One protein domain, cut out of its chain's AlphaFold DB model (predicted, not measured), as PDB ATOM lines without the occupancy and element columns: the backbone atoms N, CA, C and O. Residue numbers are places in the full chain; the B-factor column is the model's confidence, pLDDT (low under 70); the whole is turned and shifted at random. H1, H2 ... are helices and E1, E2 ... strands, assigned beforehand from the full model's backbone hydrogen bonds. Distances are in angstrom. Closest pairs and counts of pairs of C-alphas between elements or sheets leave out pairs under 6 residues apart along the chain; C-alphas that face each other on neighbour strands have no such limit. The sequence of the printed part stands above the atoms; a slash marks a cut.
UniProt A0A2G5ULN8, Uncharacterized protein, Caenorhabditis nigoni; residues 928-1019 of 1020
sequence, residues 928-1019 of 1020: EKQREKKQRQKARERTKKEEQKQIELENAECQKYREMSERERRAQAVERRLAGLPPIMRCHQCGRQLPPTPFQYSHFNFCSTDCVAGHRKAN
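AT A GLANCE: This is residues 928 to 1019 of the 1020 residues of an uncharacterized protein of Caenorhabditis nigoni (UniProt A0A2G5ULN8). A long helical arm, H1, with residues 928 to 953 sticking out, leads into a small head made of H2, a winding link, the hairpin E1 E2 and H3 packed on that hairpin. The 92 printed residues include three named helices and two strands, in the order H1, H2, E1, E2, H3: mostly helix. It is extended, with a radius of gyration of the C-alphas of 19.1 A and spans of 63 by 34 by 24 A.

HOW THE PARTS SIT: Start with H1, residues 928 to 963; it is close to but not clearly touching H2, residues 966 to 978, the closest C-alphas being Tyr 961 and Arg 969, 7.7 A apart. Their steep tilt is 62 degrees, opposite ways. E1, residues 999 to 1001, and E2, residues 1004 to 1006, form an antiparallel hairpin; N 999 and O 1006 are 2.9 A apart, within hydrogen-bond range. In H3, residues 1009 to 1018, C-alpha 1012 is 6.2 A from C-alpha 1006, the closest pair with E2. H1 and H3 are apart. In H1, H2 and H3 every O i to N i+4 pair is within hydrogen-bond range.

IN THESE COORDINATES: Find C-alpha 928 at (1.215, 53.009, -44.509); H1 runs 51.8 A from there. H2 measures 18.6 A, and H3 14.3 A to C-alpha 1018 at (-21.938, 13.031, -5.135).

THE WHOLE: The printed part has no cut. The link H2 to E1 is long, and residues 981 to 984 are among those under pLDDT 70.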
ATOM      1  N   GLU A 928       1.677  52.664 -45.852       75.12
ATOM      2  CA  GLU A 928       1.215  53.009 -44.509       75.12
ATOM      3  C   GLU A 928      -0.184  52.458 -44.225       75.12
ATOM      4  O   GLU A 928      -0.338  51.659 -43.302       75.12
ATOM      5  N   LYS A 929      -1.176  52.725 -45.086       73.81
ATOM      6  CA  LYS A 929      -2.532  52.152 -44.967       73.81
ATOM      7  C   LYS A 929      -2.531  50.612 -45.002       73.81
ATOM      8  O   LYS A 929      -3.410  49.975 -44.416       73.81
ATOM      9  N   GLN A 930      -1.544  49.968 -45.639       66.00
ATOM     10  CA  GLN A 930      -1.326  48.518 -45.512       66.00
ATOM     11  C   GLN A 930      -0.658  48.104 -44.191       66.00
ATOM     12  O   GLN A 930      -1.028  47.069 -43.625       66.00
ATOM     13  N   ARG A 931       0.331  48.862 -43.701       79.69
ATOM     14  CA  ARG A 931       1.001  48.621 -42.410       79.69
ATOM     15  C   ARG A 931       0.009  48.759 -41.258       79.69
ATOM     16  O   ARG A 931      -0.056  47.852 -40.435       79.69
ATOM     17  N   GLU A 932      -0.810  49.805 -41.251       78.19
ATOM     18  CA  GLU A 932      -1.854  50.062 -40.254       78.19
ATOM     19  C   GLU A 932      -2.886  48.920 -40.217       78.19
ATOM     20  O   GLU A 932      -3.108  48.317 -39.165       78.19
ATOM     21  N   LYS A 933      -3.420  48.496 -41.375       70.88
ATOM     22  CA  LYS A 933      -4.313  47.322 -41.467       70.88
ATOM     23  C   LYS A 933      -3.662  46.043 -40.920       70.88
ATOM     24  O   LYS A 933      -4.295  45.315 -40.152       70.88
ATOM     25  N   LYS A 934      -2.385  45.791 -41.241       78.62
ATOM     26  CA  LYS A 934      -1.610  44.649 -40.709       78.62
ATOM     27  C   LYS A 934      -1.360  44.763 -39.196       78.62
ATOM     28  O   LYS A 934      -1.403  43.744 -38.507       78.62
ATOM     29  N   GLN A 935      -1.141  45.963 -38.654       73.56
ATOM     30  CA  GLN A 935      -1.030  46.194 -37.209       73.56
ATOM     31  C   GLN A 935      -2.372  45.969 -36.501       73.56
ATOM     32  O   GLN A 935      -2.423  45.217 -35.528       73.56
ATOM     33  N   ARG A 936      -3.474  46.526 -37.020       75.69
ATOM     34  CA  ARG A 936      -4.831  46.386 -36.464       75.69
ATOM     35  C   ARG A 936      -5.318  44.932 -36.467       75.69
ATOM     36  O   ARG A 936      -5.993  44.511 -35.528       75.69
ATOM     37  N   GLN A 937      -4.925  44.138 -37.468       71.38
ATOM     38  CA  GLN A 937      -5.131  42.686 -37.462       71.38
ATOM     39  C   GLN A 937      -4.281  41.991 -36.384       71.38
ATOM     40  O   GLN A 937      -4.833  41.280 -35.546       71.38
ATOM     41  N   LYS A 938      -2.962  42.241 -36.337       81.56
ATOM     42  CA  LYS A 938      -2.070  41.657 -35.314       81.56
ATOM     43  C   LYS A 938      -2.478  42.027 -33.882       81.56
ATOM     44  O   LYS A 938      -2.314  41.207 -32.985       81.56
ATOM     45  N   ALA A 939      -3.035  43.216 -33.661       76.00
ATOM     46  CA  ALA A 939      -3.598  43.626 -32.375       76.00
ATOM     47  C   ALA A 939      -4.807  42.755 -31.989       76.00
ATOM     48  O   ALA A 939      -4.809  42.167 -30.912       76.00
ATOM     49  N   ARG A 940      -5.780  42.577 -32.895       73.50
ATOM     50  CA  ARG A 940      -6.954  41.702 -32.689       73.50
ATOM     51  C   ARG A 940      -6.597  40.223 -32.507       73.50
ATOM     52  O   ARG A 940      -7.314  39.498 -31.828       73.50
ATOM     53  N   GLU A 941      -5.504  39.756 -33.107       77.75
ATOM     54  CA  GLU A 941      -4.978  38.404 -32.871       77.75
ATOM     55  C   GLU A 941      -4.239  38.289 -31.528       77.75
ATOM     56  O   GLU A 941      -4.267  37.225 -30.910       77.75
ATOM     57  N   ARG A 942      -3.604  39.369 -31.051       82.12
ATOM     58  CA  ARG A 942      -2.979  39.430 -29.721       82.12
ATOM     59  C   ARG A 942      -4.017  39.455 -28.601       82.12
ATOM     60  O   ARG A 942      -3.865  38.657 -27.684       82.12
ATOM     61  N   THR A 943      -5.069  40.280 -28.680       69.69
ATOM     62  CA  THR A 943      -6.103  40.312 -27.621       69.69
ATOM     63  C   THR A 943      -6.783  38.955 -27.482       69.69
ATOM     64  O   THR A 943      -6.783  38.403 -26.392       69.69
ATOM     65  N   LYS A 944      -7.197  38.327 -28.592       75.31
ATOM     66  CA  LYS A 944      -7.778  36.973 -28.584       75.31
ATOM     67  C   LYS A 944      -6.855  35.903 -27.998       75.31
ATOM     68  O   LYS A 944      -7.329  34.987 -27.336       75.31
ATOM     69  N   LYS A 945      -5.543  35.989 -28.247       83.69
ATOM     70  CA  LYS A 945      -4.563  35.064 -27.651       83.69
ATOM     71  C   LYS A 945      -4.364  35.312 -26.158       83.69
ATOM     72  O   LYS A 945      -4.089  34.361 -25.438       83.69
ATOM     73  N   GLU A 946      -4.508  36.549 -25.696       79.31
ATOM     74  CA  GLU A 946      -4.439  36.866 -24.272       79.31
ATOM     75  C   GLU A 946      -5.740  36.477 -23.552       79.31
ATOM     76  O   GLU A 946      -5.679  35.757 -22.566       79.31
ATOM     77  N   GLU A 947      -6.911  36.796 -24.109       76.12
ATOM     78  CA  GLU A 947      -8.226  36.303 -23.661       76.12
ATOM     79  C   GLU A 947      -8.228  34.769 -23.499       76.12
ATOM     80  O   GLU A 947      -8.613  34.253 -22.450       76.12
ATOM     81  N   GLN A 948      -7.721  34.036 -24.499       77.88
ATOM     82  CA  GLN A 948      -7.598  32.575 -24.457       77.88
ATOM     83  C   GLN A 948      -6.666  32.092 -23.329       77.88
ATOM     84  O   GLN A 948      -7.030  31.174 -22.597       77.88
ATOM     85  N   LYS A 949      -5.500  32.728 -23.135       85.56
ATOM     86  CA  LYS A 949      -4.587  32.399 -22.026       85.56
ATOM     87  C   LYS A 949      -5.197  32.674 -20.657       85.56
ATOM     88  O   LYS A 949      -5.004  31.874 -19.752       85.56
ATOM     89  N   GLN A 950      -5.910  33.788 -20.484       76.94
ATOM     90  CA  GLN A 950      -6.571  34.119 -19.218       76.94
ATOM     91  C   GLN A 950      -7.647  33.072 -18.883       76.94
ATOM     92  O   GLN A 950      -7.753  32.631 -17.740       76.94
ATOM     93  N   ILE A 951      -8.380  32.589 -19.895       74.56
ATOM     94  CA  ILE A 951      -9.325  31.471 -19.755       74.56
ATOM     95  C   ILE A 951      -8.598  30.160 -19.405       74.56
ATOM     96  O   ILE A 951      -9.073  29.408 -18.556       74.56
ATOM     97  N   GLU A 952      -7.452  29.861 -20.018       81.94
ATOM     98  CA  GLU A 952      -6.647  28.670 -19.695       81.94
ATOM     99  C   GLU A 952      -6.046  28.732 -18.277       81.94
ATOM    100  O   GLU A 952      -6.093  27.734 -17.557       81.94
ATOM    101  N   LEU A 953      -5.580  29.903 -17.835       83.75
ATOM    102  CA  LEU A 953      -5.078  30.152 -16.480       83.75
ATOM    103  C   LEU A 953      -6.177  29.996 -15.417       83.75
ATOM    104  O   LEU A 953      -5.985  29.243 -14.463       83.75
ATOM    105  N   GLU A 954      -7.344  30.625 -15.593       79.94
ATOM    106  CA  GLU A 954      -8.476  30.485 -14.660       79.94
ATOM    107  C   GLU A 954      -9.015  29.046 -14.630       79.94
ATOM    108  O   GLU A 954      -9.374  28.544 -13.565       79.94
ATOM    109  N   ASN A 955      -9.027  28.331 -15.763       79.38
ATOM    110  CA  ASN A 955      -9.376  26.907 -15.775       79.38
ATOM    111  C   ASN A 955      -8.337  26.053 -15.026       79.38
ATOM    112  O   ASN A 955      -8.725  25.148 -14.285       79.38
ATOM    113  N   ALA A 956      -7.040  26.351 -15.159       85.31
ATOM    114  CA  ALA A 956      -5.978  25.662 -14.426       85.31
ATOM    115  C   ALA A 956      -6.016  25.957 -12.912       85.31
ATOM    116  O   ALA A 956      -5.794  25.049 -12.111       85.31
ATOM    117  N   GLU A 957      -6.355  27.182 -12.491       82.38
ATOM    118  CA  GLU A 957      -6.639  27.485 -11.080       82.38
ATOM    119  C   GLU A 957      -7.899  26.768 -10.580       82.38
ATOM    120  O   GLU A 957      -7.873  26.169  -9.503       82.38
ATOM    121  N   CYS A 958      -8.982  26.758 -11.365       81.25
ATOM    122  CA  CYS A 958     -10.196  26.009 -11.038       81.25
ATOM    123  C   CYS A 958      -9.914  24.512 -10.854       81.25
ATOM    124  O   CYS A 958     -10.514  23.892  -9.975       81.25
ATOM    125  N   GLN A 959      -9.028  23.928 -11.665       79.88
ATOM    126  CA  GLN A 959      -8.619  22.530 -11.544       79.88
ATOM    127  C   GLN A 959      -7.783  22.302 -10.276       79.88
ATOM    128  O   GLN A 959      -8.195  21.507  -9.430       79.88
ATOM    129  N   LYS A 960      -6.704  23.072 -10.069       83.12
ATOM    130  CA  LYS A 960      -5.877  22.998  -8.849       83.12
ATOM    131  C   LYS A 960      -6.709  23.153  -7.571       83.12
ATOM    132  O   LYS A 960      -6.490  22.436  -6.600       83.12
ATOM    133  N   TYR A 961      -7.696  24.051  -7.565       79.12
ATOM    134  CA  TYR A 961      -8.575  24.256  -6.411       79.12
ATOM    135  C   TYR A 961      -9.450  23.031  -6.090       79.12
ATOM    136  O   TYR A 961      -9.686  22.743  -4.917       79.12
ATOM    137  N   ARG A 962      -9.905  22.286  -7.110       74.56
ATOM    138  CA  ARG A 962     -10.620  21.009  -6.915       74.56
ATOM    139  C   ARG A 962      -9.691  19.915  -6.389       74.56
ATOM    140  O   ARG A 962     -10.119  19.134  -5.548       74.56
ATOM    141  N   GLU A 963      -8.453  19.872  -6.877       79.19
ATOM    142  CA  GLU A 963      -7.459  18.840  -6.549       79.19
ATOM    143  C   GLU A 963      -6.857  19.004  -5.142       79.19
ATOM    144  O   GLU A 963      -6.601  18.003  -4.478       79.19
ATOM    145  N   MET A 964      -6.701  20.238  -4.637       77.12
ATOM    146  CA  MET A 964      -6.299  20.487  -3.242       77.12
ATOM    147  C   MET A 964      -7.306  19.912  -2.237       77.12
ATOM    148  O   MET A 964      -8.519  20.099  -2.386       77.12
ATOM    149  N   SER A 965      -6.810  19.314  -1.153       77.19
ATOM    150  CA  SER A 965      -7.618  18.831  -0.028       77.19
ATOM    151  C   SER A 965      -8.208  19.973   0.807       77.19
ATOM    152  O   SER A 965      -7.734  21.111   0.792       77.19
ATOM    153  N   GLU A 966      -9.222  19.677   1.629       68.25
ATOM    154  CA  GLU A 966      -9.788  20.683   2.540       68.25
ATOM    155  C   GLU A 966      -8.772  21.254   3.535       68.25
ATOM    156  O   GLU A 966      -8.887  22.417   3.923       68.25
ATOM    157  N   ARG A 967      -7.773  20.463   3.944       73.19
ATOM    158  CA  ARG A 967      -6.722  20.910   4.866       73.19
ATOM    159  C   ARG A 967      -5.862  21.997   4.221       73.19
ATOM    160  O   ARG A 967      -5.600  23.014   4.855       73.19
ATOM    161  N   GLU A 968      -5.493  21.809   2.958       77.94
ATOM    162  CA  GLU A 968      -4.694  22.761   2.178       77.94
ATOM    163  C   GLU A 968      -5.505  24.015   1.828       77.94
ATOM    164  O   GLU A 968      -5.029  25.128   2.044       77.94
ATOM    165  N   ARG A 969      -6.775  23.862   1.416       75.06
ATOM    166  CA  ARG A 969      -7.692  25.000   1.190       75.06
ATOM    167  C   ARG A 969      -7.846  25.870   2.447       75.06
ATOM    168  O   ARG A 969      -7.869  27.095   2.347       75.06
ATOM    169  N   ARG A 970      -7.935  25.254   3.637       70.62
ATOM    170  CA  ARG A 970      -8.002  25.971   4.925       70.62
ATOM    171  C   ARG A 970      -6.662  26.628   5.285       70.62
ATOM    172  O   ARG A 970      -6.676  27.773   5.724       70.62
ATOM    173  N   ALA A 971      -5.527  25.962   5.057       75.69
ATOM    174  CA  ALA A 971      -4.196  26.535   5.284       75.69
ATOM    175  C   ALA A 971      -3.942  27.771   4.401       75.69
ATOM    176  O   ALA A 971      -3.644  28.843   4.922       75.69
ATOM    177  N   GLN A 972      -4.193  27.672   3.093       71.62
ATOM    178  CA  GLN A 972      -4.033  28.778   2.143       71.62
ATOM    179  C   GLN A 972      -4.948  29.977   2.473       71.62
ATOM    180  O   GLN A 972      -4.575  31.137   2.280       71.62
ATOM    181  N   ALA A 973      -6.142  29.729   3.025       68.88
ATOM    182  CA  ALA A 973      -7.021  30.789   3.520       68.88
ATOM    183  C   ALA A 973      -6.482  31.486   4.788       68.88
ATOM    184  O   ALA A 973      -6.768  32.667   4.994       68.88
ATOM    185  N   VAL A 974      -5.698  30.793   5.623       75.25
ATOM    186  CA  VAL A 974      -4.988  31.389   6.771       75.25
ATOM    187  C   VAL A 974      -3.766  32.180   6.301       75.25
ATOM    188  O   VAL A 974      -3.612  33.328   6.711       75.25
ATOM    189  N   GLU A 975      -2.959  31.640   5.385       79.00
ATOM    190  CA  GLU A 975      -1.802  32.339   4.801       79.00
ATOM    191  C   GLU A 975      -2.198  33.680   4.169       79.00
ATOM    192  O   GLU A 975      -1.580  34.706   4.451       79.00
ATOM    193  N   ARG A 976      -3.284  33.716   3.382       73.69
ATOM    194  CA  ARG A 976      -3.775  34.973   2.790       73.69
ATOM    195  C   ARG A 976      -4.239  35.988   3.834       73.69
ATOM    196  O   ARG A 976      -3.992  37.175   3.647       73.69
ATOM    197  N   ARG A 977      -4.850  35.541   4.940       70.81
ATOM    198  CA  ARG A 977      -5.232  36.418   6.065       70.81
ATOM    199  C   ARG A 977      -4.007  36.978   6.791       70.81
ATOM    200  O   ARG A 977      -4.001  38.162   7.104       70.81
ATOM    201  N   LEU A 978      -2.972  36.164   7.009       74.69
ATOM    202  CA  LEU A 978      -1.690  36.613   7.573       74.69
ATOM    203  C   LEU A 978      -0.977  37.611   6.645       74.69
ATOM    204  O   LEU A 978      -0.364  38.559   7.124       74.69
ATOM    205  N   ALA A 979      -1.125  37.454   5.327       76.44
ATOM    206  CA  ALA A 979      -0.649  38.397   4.314       76.44
ATOM    207  C   ALA A 979      -1.576  39.618   4.086       76.44
ATOM    208  O   ALA A 979      -1.360  40.374   3.141       76.44
ATOM    209  N   GLY A 980      -2.626  39.808   4.897       70.62
ATOM    210  CA  GLY A 980      -3.553  40.946   4.793       70.62
ATOM    211  C   GLY A 980      -4.457  40.957   3.549       70.62
ATOM    212  O   GLY A 980      -5.131  41.953   3.292       70.62
ATOM    213  N   LEU A 981      -4.495  39.872   2.770       65.88
ATOM    214  CA  LEU A 981      -5.278  39.770   1.538       65.88
ATOM    215  C   LEU A 981      -6.668  39.162   1.794       65.88
ATOM    216  O   LEU A 981      -6.806  38.236   2.600       65.88
ATOM    217  N   PRO A 982      -7.713  39.607   1.067       62.72
ATOM    218  CA  PRO A 982      -9.052  39.052   1.222       62.72
ATOM    219  C   PRO A 982      -9.104  37.554   0.846       62.72
ATOM    220  O   PRO A 982      -8.342  37.098  -0.025       62.72
ATOM    221  N   PRO A 983     -10.007  36.769   1.472       62.62
ATOM    222  CA  PRO A 983     -10.191  35.358   1.144       62.62
ATOM    223  C   PRO A 983     -10.639  35.172  -0.311       62.62
ATOM    224  O   PRO A 983     -11.607  35.790  -0.753       62.62
ATOM    225  N   ILE A 984      -9.975  34.277  -1.046       66.62
ATOM    226  CA  ILE A 984     -10.433  33.871  -2.380       66.62
ATOM    227  C   ILE A 984     -11.612  32.911  -2.205       66.62
ATOM    228  O   ILE A 984     -11.451  31.725  -1.917       66.62
ATOM    229  N   MET A 985     -12.816  33.449  -2.371       72.12
ATOM    230  CA  MET A 985     -14.064  32.694  -2.325       72.12
ATOM    231  C   MET A 985     -14.262  31.974  -3.670       72.12
ATOM    232  O   MET A 985     -14.721  32.577  -4.638       72.12
ATOM    233  N   ARG A 986     -13.894  30.688  -3.743       82.50
ATOM    234  CA  ARG A 986     -14.105  29.795  -4.904       82.50
ATOM    235  C   ARG A 986     -15.142  28.707  -4.584       82.50
ATOM    236  O   ARG A 986     -15.319  28.309  -3.436       82.50
ATOM    237  N   CYS A 987     -15.866  28.252  -5.604       83.50
ATOM    238  CA  CYS A 987     -16.954  27.282  -5.495       83.50
ATOM    239  C   CYS A 987     -16.433  25.876  -5.175       83.50
ATOM    240  O   CYS A 987     -15.603  25.349  -5.914       83.50
ATOM    241  N   HIS A 988     -17.002  25.229  -4.149       81.38
ATOM    242  CA  HIS A 988     -16.587  23.890  -3.715       81.38
ATOM    243  C   HIS A 988     -16.672  22.838  -4.841       81.38
ATOM    244  O   HIS A 988     -15.744  22.055  -5.013       81.38
ATOM    245  N   GLN A 989     -17.749  22.834  -5.640       80.69
ATOM    246  CA  GLN A 989     -17.949  21.827  -6.696       80.69
ATOM    247  C   GLN A 989     -17.129  22.087  -7.971       80.69
ATOM    248  O   GLN A 989     -16.768  21.140  -8.668       80.69
ATOM    249  N   CYS A 990     -16.888  23.354  -8.339       82.56
ATOM    250  CA  CYS A 990     -16.389  23.693  -9.679       82.56
ATOM    251  C   CYS A 990     -15.113  24.552  -9.723       82.56
ATOM    252  O   CYS A 990     -14.542  24.705 -10.804       82.56
ATOM    253  N   GLY A 991     -14.639  25.083  -8.594       79.94
ATOM    254  CA  GLY A 991     -13.404  25.870  -8.494       79.94
ATOM    255  C   GLY A 991     -13.483  27.320  -8.989       79.94
ATOM    256  O   GLY A 991     -12.580  28.095  -8.689       79.94
ATOM    257  N   ARG A 992     -14.550  27.731  -9.689       84.00
ATOM    258  CA  ARG A 992     -14.730  29.126 -10.141       84.00
ATOM    259  C   ARG A 992     -14.902  30.085  -8.972       84.00
ATOM    260  O   ARG A 992     -15.461  29.700  -7.944       84.00
ATOM    261  N   GLN A 993     -14.478  31.334  -9.147       80.88
ATOM    262  CA  GLN A 993     -14.762  32.409  -8.196       80.88
ATOM    263  C   GLN A 993     -16.277  32.531  -7.935       80.88
ATOM    264  O   GLN A 993     -17.100  32.352  -8.837       80.88
ATOM    265  N   LEU A 994     -16.649  32.772  -6.679       78.12
ATOM    266  CA  LEU A 994     -18.039  32.880  -6.248       78.12
ATOM    267  C   LEU A 994     -18.622  34.268  -6.568       78.12
ATOM    268  O   LEU A 994     -17.903  35.265  -6.469       78.12
ATOM    269  N   PRO A 995     -19.921  34.353  -6.921       70.31
ATOM    270  CA  PRO A 995     -20.627  35.628  -7.012       70.31
ATOM    271  C   PRO A 995     -20.759  36.282  -5.619       70.31
ATOM    272  O   PRO A 995     -20.600  35.587  -4.612       70.31
ATOM    273  N   PRO A 996     -21.100  37.586  -5.534       72.12
ATOM    274  CA  PRO A 996     -21.244  38.301  -4.259       72.12
ATOM    275  C   PRO A 996     -22.203  37.628  -3.265       72.12
ATOM    276  O   PRO A 996     -21.970  37.661  -2.060       72.12
ATOM    277  N   THR A 997     -23.248  36.977  -3.778       74.56
ATOM    278  CA  THR A 997     -24.197  36.141  -3.033       74.56
ATOM    279  C   THR A 997     -24.065  34.676  -3.480       74.56
ATOM    280  O   THR A 997     -24.707  34.260  -4.447       74.56
ATOM    281  N   PRO A 998     -23.203  33.866  -2.834       79.69
ATOM    282  CA  PRO A 998     -23.053  32.452  -3.167       79.69
ATOM    283  C   PRO A 998     -24.257  31.624  -2.695       79.69
ATOM    284  O   PRO A 998     -24.871  31.919  -1.673       79.69
ATOM    285  N   PHE A 999     -24.543  30.525  -3.391       77.38
ATOM    286  CA  PHE A 999     -25.487  29.518  -2.905       77.38
ATOM    287  C   PHE A 999     -24.808  28.692  -1.810       77.38
ATOM    288  O   PHE A 999     -23.807  28.031  -2.087       77.38
ATOM    289  N   GLN A1000     -25.340  28.698  -0.588       77.38
ATOM    290  CA  GLN A1000     -24.843  27.847   0.495       77.38
ATOM    291  C   GLN A1000     -25.637  26.534   0.567       77.38
ATOM    292  O   GLN A1000     -26.864  26.533   0.477       77.38
ATOM    293  N   TYR A1001     -24.942  25.415   0.767       75.62
ATOM    294  CA  TYR A1001     -25.546  24.139   1.152       75.62
ATOM    295  C   TYR A1001     -24.630  23.432   2.158       75.62
ATOM    296  O   TYR A1001     -23.424  23.303   1.931       75.62
ATOM    297  N   SER A1002     -25.189  23.036   3.304       76.62
ATOM    298  CA  SER A1002     -24.428  22.639   4.497       76.62
ATOM    299  C   SER A1002     -23.342  23.680   4.837       76.62
ATOM    300  O   SER A1002     -23.654  24.857   5.045       76.62
ATOM    301  N   HIS A1003     -22.068  23.286   4.877       77.69
ATOM    302  CA  HIS A1003     -20.931  24.168   5.187       77.69
ATOM    303  C   HIS A1003     -20.231  24.721   3.930       77.69
ATOM    304  O   HIS A1003     -19.163  25.325   4.031       77.69
ATOM    305  N   PHE A1004     -20.791  24.480   2.739       79.56
ATOM    306  CA  PHE A1004     -20.128  24.710   1.458       79.56
ATOM    307  C   PHE A1004     -20.835  25.770   0.611       79.56
ATOM    308  O   PHE A1004     -22.058  25.896   0.629       79.56
ATOM    309  N   ASN A1005     -20.038  26.505  -0.169       81.56
ATOM    310  CA  ASN A1005     -20.490  27.608  -1.015       81.56
ATOM    311  C   ASN A1005     -20.321  27.279  -2.507       81.56
ATOM    312  O   ASN A1005     -19.292  26.747  -2.944       81.56
ATOM    313  N   PHE A1006     -21.331  27.633  -3.300       83.38
ATOM    314  CA  PHE A1006     -21.482  27.241  -4.698       83.38
ATOM    315  C   PHE A1006     -21.855  28.430  -5.596       83.38
ATOM    316  O   PHE A1006     -22.578  29.333  -5.184       83.38
ATOM    317  N   CYS A1007     -21.365  28.442  -6.841       83.75
ATOM    318  CA  CYS A1007     -21.617  29.543  -7.784       83.75
ATOM    319  C   CYS A1007     -22.941  29.418  -8.555       83.75
ATOM    320  O   CYS A1007     -23.345  30.364  -9.221       83.75
ATOM    321  N   SER A1008     -23.588  28.249  -8.527       85.69
ATOM    322  CA  SER A1008     -24.852  27.988  -9.221       85.69
ATOM    323  C   SER A1008     -25.626  26.836  -8.579       85.69
ATOM    324  O   SER A1008     -25.047  25.976  -7.907       85.69
ATOM    325  N   THR A1009     -26.928  26.781  -8.851       81.81
ATOM    326  CA  THR A1009     -27.817  25.669  -8.483       81.81
ATOM    327  C   THR A1009     -27.352  24.330  -9.061       81.81
ATOM    328  O   THR A1009     -27.405  23.326  -8.355       81.81
ATOM    329  N   ASP A1010     -26.799  24.305 -10.279       84.62
ATOM    330  CA  ASP A1010     -26.192  23.101 -10.875       84.62
ATOM    331  C   ASP A1010     -25.030  22.555 -10.034       84.62
ATOM    332  O   ASP A1010     -24.876  21.343  -9.886       84.62
ATOM    333  N   CYS A1011     -24.218  23.440  -9.445       82.25
ATOM    334  CA  CYS A1011     -23.114  23.041  -8.576       82.25
ATOM    335  C   CYS A1011     -23.620  22.450  -7.251       82.25
ATOM    336  O   CYS A1011     -23.069  21.453  -6.790       82.25
ATOM    337  N   VAL A1012     -24.698  23.005  -6.681       82.94
ATOM    338  CA  VAL A1012     -25.379  22.438  -5.500       82.94
ATOM    339  C   VAL A1012     -25.983  21.069  -5.830       82.94
ATOM    340  O   VAL A1012     -25.788  20.107  -5.090       82.94
ATOM    341  N   ALA A1013     -26.681  20.945  -6.962       82.31
ATOM    342  CA  ALA A1013     -27.298  19.694  -7.404       82.31
ATOM    343  C   ALA A1013     -26.259  18.610  -7.748       82.31
ATOM    344  O   ALA A1013     -26.485  17.435  -7.469       82.31
ATOM    345  N   GLY A1014     -25.112  18.993  -8.316       83.50
ATOM    346  CA  GLY A1014     -23.975  18.101  -8.539       83.50
ATOM    347  C   GLY A1014     -23.355  17.610  -7.230       83.50
ATOM    348  O   GLY A1014     -23.107  16.416  -7.086       83.50
ATOM    349  N   HIS A1015     -23.180  18.501  -6.250       83.50
ATOM    350  CA  HIS A1015     -22.669  18.139  -4.927       83.50
ATOM    351  C   HIS A1015     -23.610  17.172  -4.191       83.50
ATOM    352  O   HIS A1015     -23.156  16.133  -3.723       83.50
ATOM    353  N   ARG A1016     -24.923  17.449  -4.192       80.44
ATOM    354  CA  ARG A1016     -25.976  16.582  -3.620       80.44
ATOM    355  C   ARG A1016     -26.142  15.224  -4.315       80.44
ATOM    356  O   ARG A1016     -26.799  14.346  -3.777       80.44
ATOM    357  N   LYS A1017     -25.603  15.052  -5.526       81.88
ATOM    358  CA  LYS A1017     -25.554  13.750  -6.219       81.88
ATOM    359  C   LYS A1017     -24.275  12.967  -5.927       81.88
ATOM    360  O   LYS A1017     -24.277  11.752  -6.086       81.88
ATOM    361  N   ALA A1018     -23.198  13.652  -5.543       76.44
ATOM    362  CA  ALA A1018     -21.938  13.031  -5.135       76.44
ATOM    363  C   ALA A1018     -21.929  12.672  -3.638       76.44
ATOM    364  O   ALA A1018     -21.335  11.669  -3.258       76.44
ATOM    365  N   ASN A1019     -22.612  13.472  -2.815       70.19
ATOM    366  CA  ASN A1019     -22.815  13.273  -1.383       70.19
ATOM    367  C   ASN A1019     -24.337  13.338  -1.114       70.19
ATOM    368  O   ASN A1019     -24.855  14.447  -0.944       70.19
TER     369      ASN A1019